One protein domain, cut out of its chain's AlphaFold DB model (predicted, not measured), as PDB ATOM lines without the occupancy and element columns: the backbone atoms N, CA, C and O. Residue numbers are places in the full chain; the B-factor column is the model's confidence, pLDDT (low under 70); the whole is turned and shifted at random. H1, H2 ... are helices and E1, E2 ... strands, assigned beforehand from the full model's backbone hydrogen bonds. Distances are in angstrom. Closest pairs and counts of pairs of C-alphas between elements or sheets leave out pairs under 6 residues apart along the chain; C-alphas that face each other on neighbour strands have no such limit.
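What this domain is: This is residues 48 to 174 of the 191 residues of the protein "Hypothetical protein" of Brandtodinium nutricula (UniProt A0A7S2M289). With little regular structure, this is a small loop-rich body round a three-stranded sheet; residues 48 to 65 of the long helix H1 stick out at one end, and residues 136 to 174, without a named element, reach the other. The 127 printed residues run H1, H2, E1, H3, E2, E3; the sheet E1-E2-E3 is antiparallel. The class is mixed, with 46 residues in named elements. The whole is loose, radius of gyration of the C-alphas 19.9 A, spanning 83 by 30 by 22 A.

Where its parts are: H1, residues 48 to 71, starts at C-alpha (25.885, -29.627, -58.507) and measures 34.7 A. H2 is 81 to 84, E1 94 to 97, H3 108 to 114, E2 124 to 127 and E3 133 to 135, ending at C-alpha (46.681, -14.641, -24.441).

How they stand to each other: H1 is not on the sheet; H2 and H3 only graze it. N 95 and O 126 of E1 and E2 are 3.0 A apart; N 125 and O 134 of the hairpin E2 and E3, 2.8 A. H1 has every O i to N i+4 pair within hydrogen-bond range, H3 2 of 3; H2 is too short.

The domain as a whole: C-alphas 48 and 171 are farthest apart, 83.0 A. The printed part has no cut; no link is long. Residues 153 and 155 to 162 are under pLDDT 70.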
ATOM      1  N   VAL A  48      25.708 -29.323 -59.938       88.38
ATOM      2  CA  VAL A  48      25.885 -29.627 -58.507       88.38
ATOM      3  C   VAL A  48      27.171 -28.998 -57.962       88.38
ATOM      4  O   VAL A  48      27.148 -28.337 -56.927       88.38
ATOM      5  N   ALA A  49      28.288 -29.127 -58.687       86.56
ATOM      6  CA  ALA A  49      29.556 -28.517 -58.287       86.56
ATOM      7  C   ALA A  49      29.488 -26.978 -58.248       86.56
ATOM      8  O   ALA A  49      30.083 -26.351 -57.369       86.56
ATOM      9  N   ALA A  50      28.760 -26.355 -59.181       88.75
ATOM     10  CA  ALA A  50      28.567 -24.908 -59.200       88.75
ATOM     11  C   ALA A  50      27.712 -24.432 -58.013       88.75
ATOM     12  O   ALA A  50      28.091 -23.472 -57.338       88.75
ATOM     13  N   GLU A  51      26.605 -25.115 -57.717       90.69
ATOM     14  CA  GLU A  51      25.740 -24.824 -56.566       90.69
ATOM     15  C   GLU A  51      26.488 -24.993 -55.239       90.69
ATOM     16  O   GLU A  51      26.417 -24.137 -54.355       90.69
ATOM     17  N   GLU A  52      27.268 -26.063 -55.097       90.44
ATOM     18  CA  GLU A  52      28.085 -26.293 -53.908       90.44
ATOM     19  C   GLU A  52      29.181 -25.226 -53.760       90.44
ATOM     20  O   GLU A  52      29.375 -24.675 -52.672       90.44
ATOM     21  N   GLY A  53      29.824 -24.833 -54.864       90.69
ATOM     22  CA  GLY A  53      30.760 -23.709 -54.899       90.69
ATOM     23  C   GLY A  53      30.125 -22.383 -54.457       90.69
ATOM     24  O   GLY A  53      30.716 -21.632 -53.674       90.69
ATOM     25  N   GLN A  54      28.892 -22.105 -54.887       91.69
ATOM     26  CA  GLN A  54      28.128 -20.931 -54.448       91.69
ATOM     27  C   GLN A  54      27.796 -20.990 -52.950       91.69
ATOM     28  O   GLN A  54      27.960 -20.004 -52.233       91.69
ATOM     29  N   ARG A  55      27.410 -22.158 -52.427       90.62
ATOM     30  CA  ARG A  55      27.145 -22.339 -50.988       90.62
ATOM     31  C   ARG A  55      28.397 -22.116 -50.142       90.62
ATOM     32  O   ARG A  55      28.329 -21.461 -49.099       90.62
ATOM     33  N   LEU A  56      29.547 -22.628 -50.583       90.69
ATOM     34  CA  LEU A  56      30.826 -22.448 -49.891       90.69
ATOM     35  C   LEU A  56      31.281 -20.984 -49.898       90.69
ATOM     36  O   LEU A  56      31.736 -20.475 -48.870       90.69
ATOM     37  N   THR A  57      31.128 -20.289 -51.026       92.31
ATOM     38  CA  THR A  57      31.467 -18.861 -51.136       92.31
ATOM     39  C   THR A  57      30.538 -17.990 -50.293       92.31
ATOM     40  O   THR A  57      31.038 -17.163 -49.530       92.31
ATOM     41  N   ALA A  58      29.226 -18.235 -50.314       90.50
ATOM     42  CA  ALA A  58      28.265 -17.548 -49.448       90.50
ATOM     43  C   ALA A  58      28.583 -17.765 -47.957       90.50
ATOM     44  O   ALA A  58      28.613 -16.820 -47.166       90.50
ATOM     45  N   ARG A  59      28.915 -19.001 -47.560       91.38
ATOM     46  CA  ARG A  59      29.348 -19.307 -46.188       91.38
ATOM     47  C   ARG A  59      30.613 -18.537 -45.804       91.38
ATOM     48  O   ARG A  59      30.684 -18.021 -44.690       91.38
ATOM     49  N   ARG A  60      31.603 -18.451 -46.697       91.38
ATOM     50  CA  ARG A  60      32.832 -17.679 -46.458       91.38
ATOM     51  C   ARG A  60      32.534 -16.188 -46.288       91.38
ATOM     52  O   ARG A  60      33.008 -15.596 -45.327       91.38
ATOM     53  N   GLN A  61      31.691 -15.616 -47.146       89.19
ATOM     54  CA  GLN A  61      31.273 -14.214 -47.051       89.19
ATOM     55  C   GLN A  61      30.596 -13.906 -45.708       89.19
ATOM     56  O   GLN A  61      30.943 -12.924 -45.056       89.19
ATOM     57  N   LEU A  62      29.698 -14.779 -45.238       87.12
ATOM     58  CA  LEU A  62      29.065 -14.633 -43.922       87.12
ATOM     59  C   LEU A  62      30.077 -14.720 -42.767       87.12
ATOM     60  O   LEU A  62      29.957 -13.996 -41.778       87.12
ATOM     61  N   GLN A  63      31.077 -15.600 -42.871       86.50
ATOM     62  CA  GLN A  63      32.137 -15.714 -41.863       86.50
ATOM     63  C   GLN A  63      33.044 -14.478 -41.829       86.50
ATOM     64  O   GLN A  63      33.404 -14.023 -40.740       86.50
ATOM     65  N   ASP A  64      33.380 -13.923 -42.992       83.75
ATOM     66  CA  ASP A  64      34.201 -12.719 -43.112       83.75
ATOM     67  C   ASP A  64      33.452 -11.479 -42.596       83.75
ATOM     68  O   ASP A  64      34.020 -10.702 -41.827       83.75
ATOM     69  N   ALA A  65      32.151 -11.351 -42.887       79.94
ATOM     70  CA  ALA A  65      31.304 -10.296 -42.325       79.94
ATOM     71  C   ALA A  65      31.255 -10.354 -40.785       79.94
ATOM     72  O   ALA A  65      31.519  -9.358 -40.113       79.94
ATOM     73  N   ARG A  66      31.036 -11.547 -40.210       81.62
ATOM     74  CA  ARG A  66      31.069 -11.759 -38.747       81.62
ATOM     75  C   ARG A  66      32.441 -11.485 -38.133       81.62
ATOM     76  O   ARG A  66      32.541 -11.136 -36.960       81.62
ATOM     77  N   ARG A  67      33.538 -11.721 -38.863       80.94
ATOM     78  CA  ARG A  67      34.889 -11.358 -38.403       80.94
ATOM     79  C   ARG A  67      35.039  -9.839 -38.353       80.94
ATOM     80  O   ARG A  67      35.446  -9.327 -37.317       80.94
ATOM     81  N   HIS A  68      34.644  -9.140 -39.414       73.94
ATOM     82  CA  HIS A  68      34.722  -7.682 -39.473       73.94
ATOM     83  C   HIS A  68      33.901  -7.010 -38.363       73.94
ATOM     84  O   HIS A  68      34.374  -6.064 -37.735       73.94
ATOM     85  N   GLU A  69      32.687  -7.494 -38.097       75.25
ATOM     86  CA  GLU A  69      31.829  -6.965 -37.030       75.25
ATOM     87  C   GLU A  69      32.487  -7.098 -35.647       75.25
ATOM     88  O   GLU A  69      32.518  -6.146 -34.869       75.25
ATOM     89  N   ARG A  70      33.094  -8.257 -35.359       79.44
ATOM     90  CA  ARG A  70      33.786  -8.513 -34.085       79.44
ATOM     91  C   ARG A  70      35.049  -7.683 -33.899       79.44
ATOM     92  O   ARG A  70      35.408  -7.385 -32.761       79.44
ATOM     93  N   ASP A  71      35.736  -7.367 -34.990       75.75
ATOM     94  CA  ASP A  71      36.998  -6.637 -34.950       75.75
ATOM     95  C   ASP A  71      36.790  -5.121 -34.827       75.75
ATOM     96  O   ASP A  71      37.758  -4.424 -34.563       75.75
ATOM     97  N   LEU A  72      35.559  -4.596 -34.961       75.00
ATOM     98  CA  LEU A  72      35.205  -3.180 -34.728       75.00
ATOM     99  C   LEU A  72      36.142  -2.163 -35.428       75.00
ATOM    100  O   LEU A  72      36.351  -1.053 -34.943       75.00
ATOM    101  N   GLY A  73      36.738  -2.536 -36.569       76.81
ATOM    102  CA  GLY A  73      37.693  -1.693 -37.305       76.81
ATOM    103  C   GLY A  73      39.121  -1.663 -36.738       76.81
ATOM    104  O   GLY A  73      39.939  -0.855 -37.180       76.81
ATOM    105  N   ILE A  74      39.449  -2.541 -35.792       83.56
ATOM    106  CA  ILE A  74      40.771  -2.650 -35.176       83.56
ATOM    107  C   ILE A  74      41.776  -3.211 -36.191       83.56
ATOM    108  O   ILE A  74      41.611  -4.307 -36.727       83.56
ATOM    109  N   ARG A  75      42.857  -2.462 -36.440       84.62
ATOM    110  CA  ARG A  75      43.956  -2.865 -37.328       84.62
ATOM    111  C   ARG A  75      45.226  -3.111 -36.527       84.62
ATOM    112  O   ARG A  75      45.681  -2.244 -35.781       84.62
ATOM    113  N   VAL A  76      45.827  -4.285 -36.717       87.00
ATOM    114  CA  VAL A  76      47.114  -4.629 -36.099       87.00
ATOM    115  C   VAL A  76      48.181  -3.623 -36.544       87.00
ATOM    116  O   VAL A  76      48.296  -3.307 -37.725       87.00
ATOM    117  N   GLY A  77      48.951  -3.116 -35.586       87.56
ATOM    118  CA  GLY A  77      49.967  -2.077 -35.767       87.56
ATOM    119  C   GLY A  77      49.512  -0.677 -35.348       87.56
ATOM    120  O   GLY A  77      50.358   0.151 -35.028       87.56
ATOM    121  N   GLN A  78      48.204  -0.420 -35.271       88.50
ATOM    122  CA  GLN A  78      47.666   0.859 -34.804       88.50
ATOM    123  C   GLN A  78      47.376   0.811 -33.298       88.50
ATOM    124  O   GLN A  78      46.927  -0.212 -32.777       88.50
ATOM    125  N   ALA A  79      47.627   1.911 -32.586       89.50
ATOM    126  CA  ALA A  79      47.239   2.033 -31.184       89.50
ATOM    127  C   ALA A  79      45.716   2.151 -31.048       89.50
ATOM    128  O   ALA A  79      45.063   2.836 -31.838       89.50
ATOM    129  N   LEU A  80      45.162   1.499 -30.027       90.31
ATOM    130  CA  LEU A  80      43.758   1.652 -29.659       90.31
ATOM    131  C   LEU A  80      43.518   3.048 -29.060       90.31
ATOM    132  O   LEU A  80      44.460   3.666 -28.545       90.31
ATOM    133  N   PRO A  81      42.266   3.543 -29.070       88.62
ATOM    134  CA  PRO A  81      41.906   4.783 -28.390       88.62
ATOM    135  C   PRO A  81      42.419   4.791 -26.946       88.62
ATOM    136  O   PRO A  81      42.299   3.792 -26.234       88.62
ATOM    137  N   HIS A  82      43.049   5.894 -26.534       88.56
ATOM    138  CA  HIS A  82      43.679   6.044 -25.213       88.56
ATOM    139  C   HIS A  82      44.641   4.901 -24.830       88.56
ATOM    140  O   HIS A  82      44.742   4.531 -23.660       88.56
ATOM    141  N   CYS A  83      45.342   4.314 -25.809       88.56
ATOM    142  CA  CYS A  83      46.210   3.147 -25.615       88.56
ATOM    143  C   CYS A  83      45.484   1.960 -24.961       88.56
ATOM    144  O   CYS A  83      46.094   1.175 -24.239       88.56
ATOM    145  N   GLY A  84      44.178   1.835 -25.188       89.62
ATOM    146  CA  GLY A  84      43.345   0.776 -24.635       89.62
ATOM    147  C   GLY A  84      42.828   1.018 -23.213       89.62
ATOM    148  O   GLY A  84      42.122   0.156 -22.696       89.62
ATOM    149  N   ALA A  85      43.137   2.160 -22.593       92.94
ATOM    150  CA  ALA A  85      42.626   2.509 -21.270       92.94
ATOM    151  C   ALA A  85      41.153   2.943 -21.314       92.94
ATOM    152  O   ALA A  85      40.679   3.513 -22.297       92.94
ATOM    153  N   CYS A  86      40.432   2.694 -20.221       93.75
ATOM    154  CA  CYS A  86      39.036   3.095 -20.045       93.75
ATOM    155  C   CYS A  86      38.804   3.768 -18.692       93.75
ATOM    156  O   CYS A  86      39.675   3.739 -17.822       93.75
ATOM    157  N   LYS A  87      37.596   4.321 -18.507       93.62
ATOM    158  CA  LYS A  87      37.179   4.994 -17.269       93.62
ATOM    159  C   LYS A  87      37.322   4.117 -16.021       93.62
ATOM    160  O   LYS A  87      37.760   4.612 -14.988       93.62
ATOM    161  N   HIS A  88      37.019   2.825 -16.143       93.12
ATOM    162  CA  HIS A  88      37.084   1.860 -15.043       93.12
ATOM    163  C   HIS A  88      38.537   1.485 -14.707       93.12
ATOM    164  O   HIS A  88      38.935   1.466 -13.545       93.12
ATOM    165  N   PHE A  89      39.375   1.273 -15.731       92.00
ATOM    166  CA  PHE A  89      40.766   0.833 -15.576       92.00
ATOM    167  C   PHE A  89      41.755   1.724 -16.337       92.00
ATOM    168  O   PHE A  89      42.347   1.329 -17.341       92.00
ATOM    169  N   MET A  90      42.031   2.906 -15.785       89.69
ATOM    170  CA  MET A  90      42.957   3.893 -16.373       89.69
ATOM    171  C   MET A  90      44.415   3.417 -16.484       89.69
ATOM    172  O   MET A  90      45.219   4.002 -17.207       89.69
ATOM    173  N   LYS A  91      44.788   2.388 -15.718       89.62
ATOM    174  CA  LYS A  91      46.148   1.828 -15.701       89.62
ATOM    175  C   LYS A  91      46.292   0.605 -16.601       89.62
ATOM    176  O   LYS A  91      47.391   0.066 -16.678       89.62
ATOM    177  N   SER A  92      45.214   0.143 -17.230       92.50
ATOM    178  CA  SER A  92      45.240  -1.030 -18.096       92.50
ATOM    179  C   SER A  92      45.290  -0.591 -19.554       92.50
ATOM    180  O   SER A  92      44.486   0.220 -19.989       92.50
ATOM    181  N   TYR A  93      46.244  -1.130 -20.303       93.62
ATOM    182  CA  TYR A  93      46.458  -0.874 -21.728       93.62
ATOM    183  C   TYR A  93      46.110  -2.116 -22.548       93.62
ATOM    184  O   TYR A  93      46.834  -2.516 -23.463       93.62
ATOM    185  N   ARG A  94      45.024  -2.793 -22.170       93.69
ATOM    186  CA  ARG A  94      44.560  -4.024 -22.806       93.69
ATOM    187  C   ARG A  94      43.075  -3.938 -23.075       93.69
ATOM    188  O   ARG A  94      42.333  -3.422 -22.252       93.69
ATOM    189  N   TRP A  95      42.656  -4.496 -24.197       94.94
ATOM    190  CA  TRP A  95      41.259  -4.839 -24.423       94.94
ATOM    191  C   TRP A  95      41.111  -6.346 -24.309       94.94
ATOM    192  O   TRP A  95      41.986  -7.090 -24.735       94.94
ATOM    193  N   LEU A  96      40.028  -6.811 -23.720       94.75
ATOM    194  CA  LEU A  96      39.686  -8.213 -23.573       94.75
ATOM    195  C   LEU A  96      38.765  -8.632 -24.712       94.75
ATOM    196  O   LEU A  96      37.784  -7.946 -24.994       94.75
ATOM    197  N   ARG A  97      39.074  -9.764 -25.352       94.00
ATOM    198  CA  ARG A  97      38.155 -10.395 -26.300       94.00
ATOM    199  C   ARG A  97      37.306 -11.401 -25.537       94.00
ATOM    200  O   ARG A  97      37.810 -12.438 -25.101       94.00
ATOM    201  N   PHE A  98      36.030 -11.076 -25.384       94.31
ATOM    202  CA  PHE A  98      35.095 -11.878 -24.607       94.31
ATOM    203  C   PHE A  98      34.554 -13.039 -25.451       94.31
ATOM    204  O   PHE A  98      34.149 -12.807 -26.593       94.31
ATOM    205  N   PRO A  99      34.558 -14.286 -24.947       92.94
ATOM    206  CA  PRO A  99      34.096 -15.442 -25.717       92.94
ATOM    207  C   PRO A  99      32.581 -15.436 -25.967       92.94
ATOM    208  O   PRO A  99      32.169 -15.908 -27.023       92.94
ATOM    209  N   CYS A 100      31.788 -14.827 -25.077       91.25
ATOM    210  CA  CYS A 100      30.329 -14.727 -25.190       91.25
ATOM    211  C   CYS A 100      29.858 -14.093 -26.512       91.25
ATOM    212  O   CYS A 100      28.981 -14.624 -27.186       91.25
ATOM    213  N   CYS A 101      30.469 -12.978 -26.928       88.88
ATOM    214  CA  CYS A 101      30.094 -12.263 -28.152       88.88
ATOM    215  C   CYS A 101      31.232 -12.130 -29.173       88.88
ATOM    216  O   CYS A 101      31.035 -11.647 -30.288       88.88
ATOM    217  N   GLY A 102      32.448 -12.537 -28.810       88.62
ATOM    218  CA  GLY A 102      33.637 -12.427 -29.647       88.62
ATOM    219  C   GLY A 102      34.112 -10.993 -29.893       88.62
ATOM    220  O   GLY A 102      35.064 -10.828 -30.654       88.62
ATOM    221  N   ARG A 103      33.482  -9.976 -29.290       91.00
ATOM    222  CA  ARG A 103      33.869  -8.561 -29.396       91.00
ATOM    223  C   ARG A 103      34.981  -8.221 -28.403       91.00
ATOM    224  O   ARG A 103      35.174  -8.915 -27.400       91.00
ATOM    225  N   ALA A 104      35.725  -7.161 -28.705       92.88
ATOM    226  CA  ALA A 104      36.797  -6.658 -27.858       92.88
ATOM    227  C   ALA A 104      36.351  -5.408 -27.089       92.88
ATOM    228  O   ALA A 104      35.900  -4.447 -27.705       92.88
ATOM    229  N   PHE A 105      36.531  -5.405 -25.767       93.75
ATOM    230  CA  PHE A 105      36.229  -4.256 -24.905       93.75
ATOM    231  C   PHE A 105      37.388  -3.963 -23.944       93.75
ATOM    232  O   PHE A 105      38.119  -4.884 -23.587       93.75
ATOM    233  N   PRO A 106      37.561  -2.720 -23.463       93.69
ATOM    234  CA  PRO A 106      38.639  -2.376 -22.531       93.69
ATOM    235  C   PRO A 106      38.625  -3.161 -21.211       93.69
ATOM    236  O   PRO A 106      39.672  -3.480 -20.654       93.69
ATOM    237  N   CYS A 107      37.439  -3.472 -20.690       93.69
ATOM    238  CA  CYS A 107      37.258  -4.224 -19.454       93.69
ATOM    239  C   CYS A 107      35.883  -4.902 -19.416       93.69
ATOM    240  O   CYS A 107      35.056  -4.667 -20.297       93.69
ATOM    241  N   SER A 108      35.652  -5.733 -18.399       94.25
ATOM    242  CA  SER A 108      34.375  -6.414 -18.149       94.25
ATOM    243  C   SER A 108      33.225  -5.441 -17.889       94.25
ATOM    244  O   SER A 108      32.157  -5.600 -18.462       94.25
ATOM    245  N   GLU A 109      33.455  -4.373 -17.125       95.12
ATOM    246  CA  GLU A 109      32.420  -3.359 -16.863       95.12
ATOM    247  C   GLU A 109      32.009  -2.628 -18.152       95.12
ATOM    248  O   GLU A 109      30.830  -2.437 -18.420       95.12
ATOM    249  N   CYS A 110      32.974  -2.299 -19.019       94.06
ATOM    250  CA  CYS A 110      32.694  -1.728 -20.341       94.06
ATOM    251  C   CYS A 110      31.907  -2.683 -21.253       94.06
ATOM    252  O   CYS A 110      31.210  -2.201 -22.144       94.06
ATOM    253  N   HIS A 111      32.073  -4.000 -21.093       94.94
ATOM    254  CA  HIS A 111      31.308  -5.001 -21.835       94.94
ATOM    255  C   HIS A 111      29.855  -5.020 -21.357       94.94
ATOM    256  O   HIS A 111      28.945  -4.901 -22.175       94.94
ATOM    257  N   ASP A 112      29.643  -5.107 -20.046       94.69
ATOM    258  CA  ASP A 112      28.305  -5.210 -19.457       94.69
ATOM    259  C   ASP A 112      27.489  -3.919 -19.657       94.69
ATOM    260  O   ASP A 112      26.274  -3.971 -19.790       94.69
ATOM    261  N   GLU A 113      28.144  -2.756 -19.758       94.44
ATOM    262  CA  GLU A 113      27.485  -1.481 -20.092       94.44
ATOM    263  C   GLU A 113      27.027  -1.384 -21.563       94.44
ATOM    264  O   GLU A 113      26.105  -0.631 -21.870       94.44
ATOM    265  N   GLN A 114      27.693  -2.082 -22.490       91.12
ATOM    266  CA  GLN A 114      27.465  -1.957 -23.942       91.12
ATOM    267  C   GLN A 114      26.733  -3.154 -24.553       91.12
ATOM    268  O   GLN A 114      26.477  -3.172 -25.761       91.12
ATOM    269  N   THR A 115      26.456  -4.189 -23.764       91.19
ATOM    270  CA  THR A 115      25.888  -5.442 -24.253       91.19
ATOM    271  C   THR A 115      24.774  -5.933 -23.339       91.19
ATOM    272  O   THR A 115      24.807  -5.719 -22.134       91.19
ATOM    273  N   ASP A 116      23.796  -6.634 -23.911       92.25
ATOM    274  CA  ASP A 116      22.615  -7.112 -23.175       92.25
ATOM    275  C   ASP A 116      22.864  -8.412 -22.376       92.25
ATOM    276  O   ASP A 116      21.923  -9.132 -22.045       92.25
ATOM    277  N   HIS A 117      24.124  -8.780 -22.115       92.19
ATOM    278  CA  HIS A 117      24.484 -10.003 -21.389       92.19
ATOM    279  C   HIS A 117      25.737  -9.803 -20.525       92.19
ATOM    280  O   HIS A 117      26.586  -8.979 -20.864       92.19
ATOM    281  N   PRO A 118      25.890 -10.577 -19.433       93.62
ATOM    282  CA  PRO A 118      27.082 -10.502 -18.602       93.62
ATOM    283  C   PRO A 118      28.311 -11.047 -19.332       93.62
ATOM    284  O   PRO A 118      28.230 -11.956 -20.163       93.62
ATOM    285  N   HIS A 119      29.470 -10.501 -18.990       94.06
ATOM    286  CA  HIS A 119      30.745 -10.955 -19.513       94.06
ATOM    287  C   HIS A 119      31.104 -12.377 -19.056       94.06
ATOM    288  O   HIS A 119      30.974 -12.752 -17.893       94.06
ATOM    289  N   GLU A 120      31.669 -13.153 -19.979       94.75
ATOM    290  CA  GLU A 120      32.359 -14.407 -19.669       94.75
ATOM    291  C   GLU A 120      33.867 -14.184 -19.498       94.75
ATOM    292  O   GLU A 120      34.436 -13.206 -19.984       94.75
ATOM    293  N   TRP A 121      34.565 -15.111 -18.838       93.31
ATOM    294  CA  TRP A 121      36.005 -14.968 -18.621       93.31
ATOM    295  C   TRP A 121      36.794 -14.943 -19.943       93.31
ATOM    296  O   TRP A 121      36.787 -15.895 -20.726       93.31
ATOM    297  N   ALA A 122      37.521 -13.851 -20.185       93.06
ATOM    298  CA  ALA A 122      38.290 -13.656 -21.408       93.06
ATOM    299  C   ALA A 122      39.694 -14.283 -21.320       93.06
ATOM    300  O   ALA A 122      40.543 -13.852 -20.542       93.06
ATOM    301  N   ASN A 123      39.981 -15.248 -22.200       93.38
ATOM    302  CA  ASN A 123      41.307 -15.880 -22.320       93.38
ATOM    303  C   ASN A 123      42.255 -15.144 -23.279       93.38
ATOM    304  O   ASN A 123      43.452 -15.443 -23.336       93.38
ATOM    305  N   ARG A 124      41.734 -14.192 -24.058       94.69
ATOM    306  CA  ARG A 124      42.486 -13.435 -25.063       94.69
ATOM    307  C   ARG A 124      42.335 -11.941 -24.845       94.69
ATOM    308  O   ARG A 124      41.311 -11.464 -24.360       94.69
ATOM    309  N   MET A 125      43.361 -11.206 -25.241       94.31
ATOM    310  CA  MET A 125      43.421  -9.761 -25.137       94.31
ATOM    311  C   MET A 125      44.086  -9.143 -26.364       94.31
ATOM    312  O   MET A 125      44.954  -9.754 -26.980       94.31
ATOM    313  N   LEU A 126      43.726  -7.906 -26.676       94.69
ATOM    314  CA  LEU A 126      44.409  -7.061 -27.636       94.69
ATOM    315  C   LEU A 126      45.298  -6.070 -26.885       94.69
ATOM    316  O   LEU A 126      44.895  -5.478 -25.880       94.69
ATOM    317  N   CYS A 127      46.521  -5.881 -27.372       95.00
ATOM    318  CA  CYS A 127      47.421  -4.861 -26.850       95.00
ATOM    319  C   CYS A 127      46.919  -3.465 -27.229       95.00
ATOM    320  O   CYS A 127      46.760  -3.160 -28.406       95.00
ATOM    321  N   GLY A 128      46.767  -2.576 -26.254       93.81
ATOM    322  CA  GLY A 128      46.319  -1.208 -26.490       93.81
ATOM    323  C   GLY A 128      47.281  -0.341 -27.305       93.81
ATOM    324  O   GLY A 128      46.863   0.664 -27.870       93.81
ATOM    325  N   HIS A 129      48.549  -0.734 -27.435       92.94
ATOM    326  CA  HIS A 129      49.551   0.035 -28.179       92.94
ATOM    327  C   HIS A 129      49.699  -0.362 -29.649       92.94
ATOM    328  O   HIS A 129      50.121   0.464 -30.451       92.94
ATOM    329  N   CYS A 130      49.422  -1.617 -30.001       92.50
ATOM    330  CA  CYS A 130      49.619  -2.119 -31.365       92.50
ATOM    331  C   CYS A 130      48.472  -3.005 -31.857       92.50
ATOM    332  O   CYS A 130      48.606  -3.654 -32.891       92.50
ATOM    333  N   SER A 131      47.374  -3.091 -31.105       93.19
ATOM    334  CA  SER A 131      46.181  -3.876 -31.435       93.19
ATOM    335  C   SER A 131      46.437  -5.364 -31.714       93.19
ATOM    336  O   SER A 131      45.611  -6.040 -32.319       93.19
ATOM    337  N   PHE A 132      47.584  -5.897 -31.283       93.38
ATOM    338  CA  PHE A 132      47.940  -7.298 -31.487       93.38
ATOM    339  C   PHE A 132      47.215  -8.199 -30.482       93.38
ATOM    340  O   PHE A 132      47.251  -7.929 -29.279       93.38
ATOM    341  N   GLU A 133      46.588  -9.270 -30.973       93.38
ATOM    342  CA  GLU A 133      45.871 -10.249 -30.150       93.38
ATOM    343  C   GLU A 133      46.836 -11.288 -29.556       93.38
ATOM    344  O   GLU A 133      47.644 -11.894 -30.255       93.38
ATOM    345  N   GLN A 134      46.742 -11.514 -28.248       93.44
ATOM    346  CA  GLN A 134      47.532 -12.494 -27.504       93.44
ATOM    347  C   GLN A 134      46.729 -13.091 -26.341       93.44
ATOM    348  O   GLN A 134      45.611 -12.667 -26.054       93.44
ATOM    349  N   LEU A 135      47.293 -14.082 -25.650       94.12
ATOM    350  CA  LEU A 135      46.681 -14.641 -24.441       94.12
ATOM    351  C   LEU A 135      46.630 -13.597 -23.320       94.12
ATOM    352  O   LEU A 135      47.621 -12.908 -23.074       94.12
ATOM    353  N   ALA A 136      45.499 -13.530 -22.615       89.81
ATOM    354  CA  ALA A 136      45.258 -12.576 -21.529       89.81
ATOM    355  C   ALA A 136      46.196 -12.758 -20.325       89.81
ATOM    356  O   ALA A 136      46.381 -11.822 -19.558       89.81
ATOM    357  N   ALA A 137      46.820 -13.931 -20.189       89.06
ATOM    358  CA  ALA A 137      47.798 -14.224 -19.142       89.06
ATOM    359  C   ALA A 137      49.168 -13.544 -19.350       89.06
ATOM    360  O   ALA A 137      50.016 -13.605 -18.467       89.06
ATOM    361  N   LYS A 138      49.435 -12.947 -20.523       89.06
ATOM    362  CA  LYS A 138      50.730 -12.311 -20.811       89.06
ATOM    363  C   LYS A 138      50.734 -10.840 -20.398       89.06
ATOM    364  O   LYS A 138      50.015 -10.033 -20.978       89.06
ATOM    365  N   ASP A 139      51.655 -10.476 -19.507       88.50
ATOM    366  CA  ASP A 139      51.799  -9.095 -19.021       88.50
ATOM    367  C   ASP A 139      52.445  -8.134 -20.020       88.50
ATOM    368  O   ASP A 139      52.247  -6.923 -19.921       88.50
ATOM    369  N   LYS A 140      53.212  -8.645 -20.987       92.50
ATOM    370  CA  LYS A 140      53.858  -7.857 -22.048       92.50
ATOM    371  C   LYS A 140      53.368  -8.300 -23.416       92.50
ATOM    372  O   LYS A 140      53.066  -9.472 -23.634       92.50
ATOM    373  N   CYS A 141      53.291  -7.359 -24.349       93.44
ATOM    374  CA  CYS A 141      52.931  -7.656 -25.726       93.44
ATOM    375  C   CYS A 141      54.048  -8.419 -26.438       93.44
ATOM    376  O   CYS A 141      55.161  -7.915 -26.551       93.44
ATOM    377  N   GLY A 142      53.732  -9.591 -26.996       91.75
ATOM    378  CA  GLY A 142      54.681 -10.358 -27.813       91.75
ATOM    379  C   GLY A 142      55.111  -9.669 -29.117       91.75
ATOM    380  O   GLY A 142      56.129 -10.051 -29.679       91.75
ATOM    381  N   ASN A 143      54.362  -8.664 -29.586       91.94
ATOM    382  CA  ASN A 143      54.658  -7.943 -30.827       91.94
ATOM    383  C   ASN A 143      55.457  -6.649 -30.588       91.94
ATOM    384  O   ASN A 143      56.492  -6.441 -31.206       91.94
ATOM    385  N   CYS A 144      55.002  -5.770 -29.685       91.12
ATOM    386  CA  CYS A 144      55.655  -4.470 -29.448       91.12
ATOM    387  C   CYS A 144      56.457  -4.384 -28.138       91.12
ATOM    388  O   CYS A 144      57.026  -3.337 -27.845       91.12
ATOM    389  N   GLY A 145      56.459  -5.432 -27.309       89.94
ATOM    390  CA  GLY A 145      57.203  -5.488 -26.044       89.94
ATOM    391  C   GLY A 145      56.646  -4.631 -24.899       89.94
ATOM    392  O   GLY A 145      57.069  -4.808 -23.757       89.94
ATOM    393  N   LYS A 146      55.686  -3.733 -25.163       89.62
ATOM    394  CA  LYS A 146      55.084  -2.862 -24.143       89.62
ATOM    395  C   LYS A 146      54.250  -3.654 -23.132       89.62
ATOM    396  O   LYS A 146      53.611  -4.652 -23.480       89.62
ATOM    397  N   GLY A 147      54.255  -3.189 -21.884       90.19
ATOM    398  CA  GLY A 147      53.430  -3.731 -20.808       90.19
ATOM    399  C   GLY A 147      51.936  -3.503 -21.045       90.19
ATOM    400  O   GLY A 147      51.519  -2.510 -21.632       90.19
ATOM    401  N   THR A 148      51.122  -4.440 -20.576       89.88
ATOM    402  CA  THR A 148      49.649  -4.390 -20.634       89.88
ATOM    403  C   THR A 148      49.042  -3.593 -19.483       89.88
ATOM    404  O   THR A 148      47.862  -3.248 -19.511       89.88
ATOM    405  N   THR A 149      49.854  -3.286 -18.477       89.19
ATOM    406  CA  THR A 149      49.519  -2.436 -17.341       89.19
ATOM    407  C   THR A 149      50.592  -1.368 -17.214       89.19
ATOM    408  O   THR A 149      51.754  -1.593 -17.554       89.19
ATOM    409  N   ARG A 150      50.201  -0.195 -16.722       85.31
ATOM    410  CA  ARG A 150      51.106   0.920 -16.468       85.31
ATOM    411  C   ARG A 150      52.238   0.515 -15.532       85.31
ATOM    412  O   ARG A 150      51.996   0.106 -14.396       85.31
ATOM    413  N   GLU A 151      53.470   0.701 -15.995       81.19
ATOM    414  CA  GLU A 151      54.660   0.486 -15.180       81.19
ATOM    415  C   GLU A 151      54.702   1.487 -14.019       81.19
ATOM    416  O   GLU A 151      54.487   2.693 -14.187       81.19
ATOM    417  N   ARG A 152      54.965   0.981 -12.810       72.50
ATOM    418  CA  ARG A 152      55.056   1.798 -11.600       72.50
ATOM    419  C   ARG A 152      56.494   2.266 -11.400       72.50
ATOM    420  O   ARG A 152      57.266   1.631 -10.690       72.50
ATOM    421  N   THR A 153      56.839   3.400 -11.991       69.62
ATOM    422  CA  THR A 153      58.111   4.089 -11.738       69.62
ATOM    423  C   THR A 153      57.929   5.162 -10.665       69.62
ATOM    424  O   THR A 153      56.920   5.861 -10.656       69.62
ATOM    425  N   ALA A 154      58.893   5.295  -9.747       70.81
ATOM    426  CA  ALA A 154      58.766   6.168  -8.573       70.81
ATOM    427  C   ALA A 154      58.523   7.644  -8.937       70.81
ATOM    428  O   ALA A 154      57.551   8.244  -8.494       70.81
ATOM    429  N   PHE A 155      59.386   8.217  -9.777       64.62
ATOM    430  CA  PHE A 155      59.329   9.634 -10.151       64.62
ATOM    431  C   PHE A 155      59.411   9.869 -11.660       64.62
ATOM    432  O   PHE A 155      59.415  11.010 -12.102       64.62
ATOM    433  N   TRP A 156      59.486   8.807 -12.460       67.12
ATOM    434  CA  TRP A 156      59.509   8.882 -13.921       67.12
ATOM    435  C   TRP A 156      58.114   8.609 -14.488       67.12
ATOM    436  O   TRP A 156      57.295   7.959 -13.840       67.12
ATOM    437  N   GLU A 157      57.821   9.097 -15.687       65.88
ATOM    438  CA  GLU A 157      56.552   8.890 -16.394       65.88
ATOM    439  C   GLU A 157      56.473   7.492 -17.028       65.88
ATOM    440  O   GLU A 157      56.417   7.346 -18.239       65.88
ATOM    441  N   GLY A 158      56.520   6.432 -16.215       62.75
ATOM    442  CA  GLY A 158      56.356   5.056 -16.700       62.75
ATOM    443  C   GLY A 158      57.418   4.615 -17.714       62.75
ATOM    444  O   GLY A 158      57.099   3.871 -18.631       62.75
ATOM    445  N   GLY A 159      58.654   5.109 -17.582       61.03
ATOM    446  CA  GLY A 159      59.775   4.738 -18.455       61.03
ATOM    447  C   GLY A 159      60.011   5.651 -19.666       61.03
ATOM    448  O   GLY A 159      61.016   5.480 -20.344       61.03
ATOM    449  N   GLU A 160      59.181   6.674 -19.902       61.53
ATOM    450  CA  GLU A 160      59.333   7.618 -21.034       61.53
ATOM    451  C   GLU A 160      60.464   8.659 -20.854       61.53
ATOM    452  O   GLU A 160      60.648   9.556 -21.674       61.53
ATOM    453  N   GLY A 161      61.250   8.557 -19.778       63.28
ATOM    454  CA  GLY A 161      62.434   9.396 -19.546       63.28
ATOM    455  C   GLY A 161      62.154  10.815 -19.028       63.28
ATOM    456  O   GLY A 161      63.100  11.547 -18.738       63.28
ATOM    457  N   CYS A 162      60.888  11.205 -18.846       68.25
ATOM    458  CA  CYS A 162      60.497  12.471 -18.214       68.25
ATOM    459  C   CYS A 162      60.102  12.276 -16.740       68.25
ATOM    460  O   CYS A 162      59.512  11.260 -16.367       68.25
ATOM    461  N   ARG A 163      60.479  13.223 -15.865       71.00
ATOM    462  CA  ARG A 163      60.170  13.164 -14.423       71.00
ATOM    463  C   ARG A 163      58.733  13.628 -14.177       71.00
ATOM    464  O   ARG A 163      58.385  14.754 -14.524       71.00
ATOM    465  N   ASN A 164      57.924  12.809 -13.511       73.25
ATOM    466  CA  ASN A 164      56.571  13.160 -13.110       73.25
ATOM    467  C   ASN A 164      56.579  13.983 -11.812       73.25
ATOM    468  O   ASN A 164      56.660  13.448 -10.704       73.25
ATOM    469  N   ARG A 165      56.439  15.303 -11.948       74.25
ATOM    470  CA  ARG A 165      56.481  16.255 -10.826       74.25
ATOM    471  C   ARG A 165      55.363  16.048  -9.793       74.25
ATOM    472  O   ARG A 165      55.534  16.421  -8.633       74.25
ATOM    473  N   THR A 166      54.231  15.478 -10.202       77.75
ATOM    474  CA  THR A 166      53.086  15.200  -9.319       77.75
ATOM    475  C   THR A 166      53.395  14.062  -8.351       77.75
ATOM    476  O   THR A 166      52.979  14.117  -7.200       77.75
ATOM    477  N   LEU A 167      54.166  13.064  -8.798       76.12
ATOM    478  CA  LEU A 167      54.602  11.937  -7.967       76.12
ATOM    479  C   LEU A 167      55.829  12.269  -7.101       76.12
ATOM    480  O   LEU A 167      56.090  11.579  -6.120       76.12
ATOM    481  N   MET A 168      56.575  13.326  -7.435       78.62
ATOM    482  CA  MET A 168      57.728  13.767  -6.647       78.62
ATOM    483  C   MET A 168      57.307  14.447  -5.342       78.62
ATOM    484  O   MET A 168      56.407  15.297  -5.320       78.62
ATOM    485  N   SER A 169      58.027  14.129  -4.264       80.19
ATOM    486  CA  SER A 169      57.874  14.789  -2.965       80.19
ATOM    487  C   SER A 169      58.049  16.301  -3.101       80.19
ATOM    488  O   SER A 169      58.912  16.776  -3.834       80.19
ATOM    489  N   SER A 170      57.243  17.086  -2.384       81.69
ATOM    490  CA  SER A 170      57.418  18.543  -2.326       81.69
ATOM    491  C   SER A 170      58.773  18.965  -1.750       81.69
ATOM    492  O   SER A 170      59.207  20.074  -2.043       81.69
ATOM    493  N   LYS A 171      59.428  18.090  -0.975       83.38
ATOM    494  CA  LYS A 171      60.743  18.310  -0.349       83.38
ATOM    495  C   LYS A 171      61.924  17.869  -1.224       83.38
ATOM    496  O   LYS A 171      63.058  17.924  -0.772       83.38
ATOM    497  N   ASP A 172      61.663  17.359  -2.423       80.69
ATOM    498  CA  ASP A 172      62.707  16.909  -3.342       80.69
ATOM    499  C   ASP A 172      63.219  18.092  -4.178       80.69
ATOM    500  O   ASP A 172      62.476  18.665  -4.982       80.69
ATOM    501  N   ASP A 173      64.496  18.442  -4.021       80.62
ATOM    502  CA  ASP A 173      65.149  19.549  -4.735       80.62
ATOM    503  C   ASP A 173      65.099  19.384  -6.262       80.62
ATOM    504  O   ASP A 173      65.049  20.362  -7.020       80.62
ATOM    505  N   HIS A 174      65.056  18.142  -6.752       78.25
ATOM    506  CA  HIS A 174      64.958  17.862  -8.179       78.25
ATOM    507  C   HIS A 174      63.575  18.189  -8.757       78.25
ATOM    508  O   HIS A 174      63.464  18.322  -9.978       78.25
TER     509      HIS A 174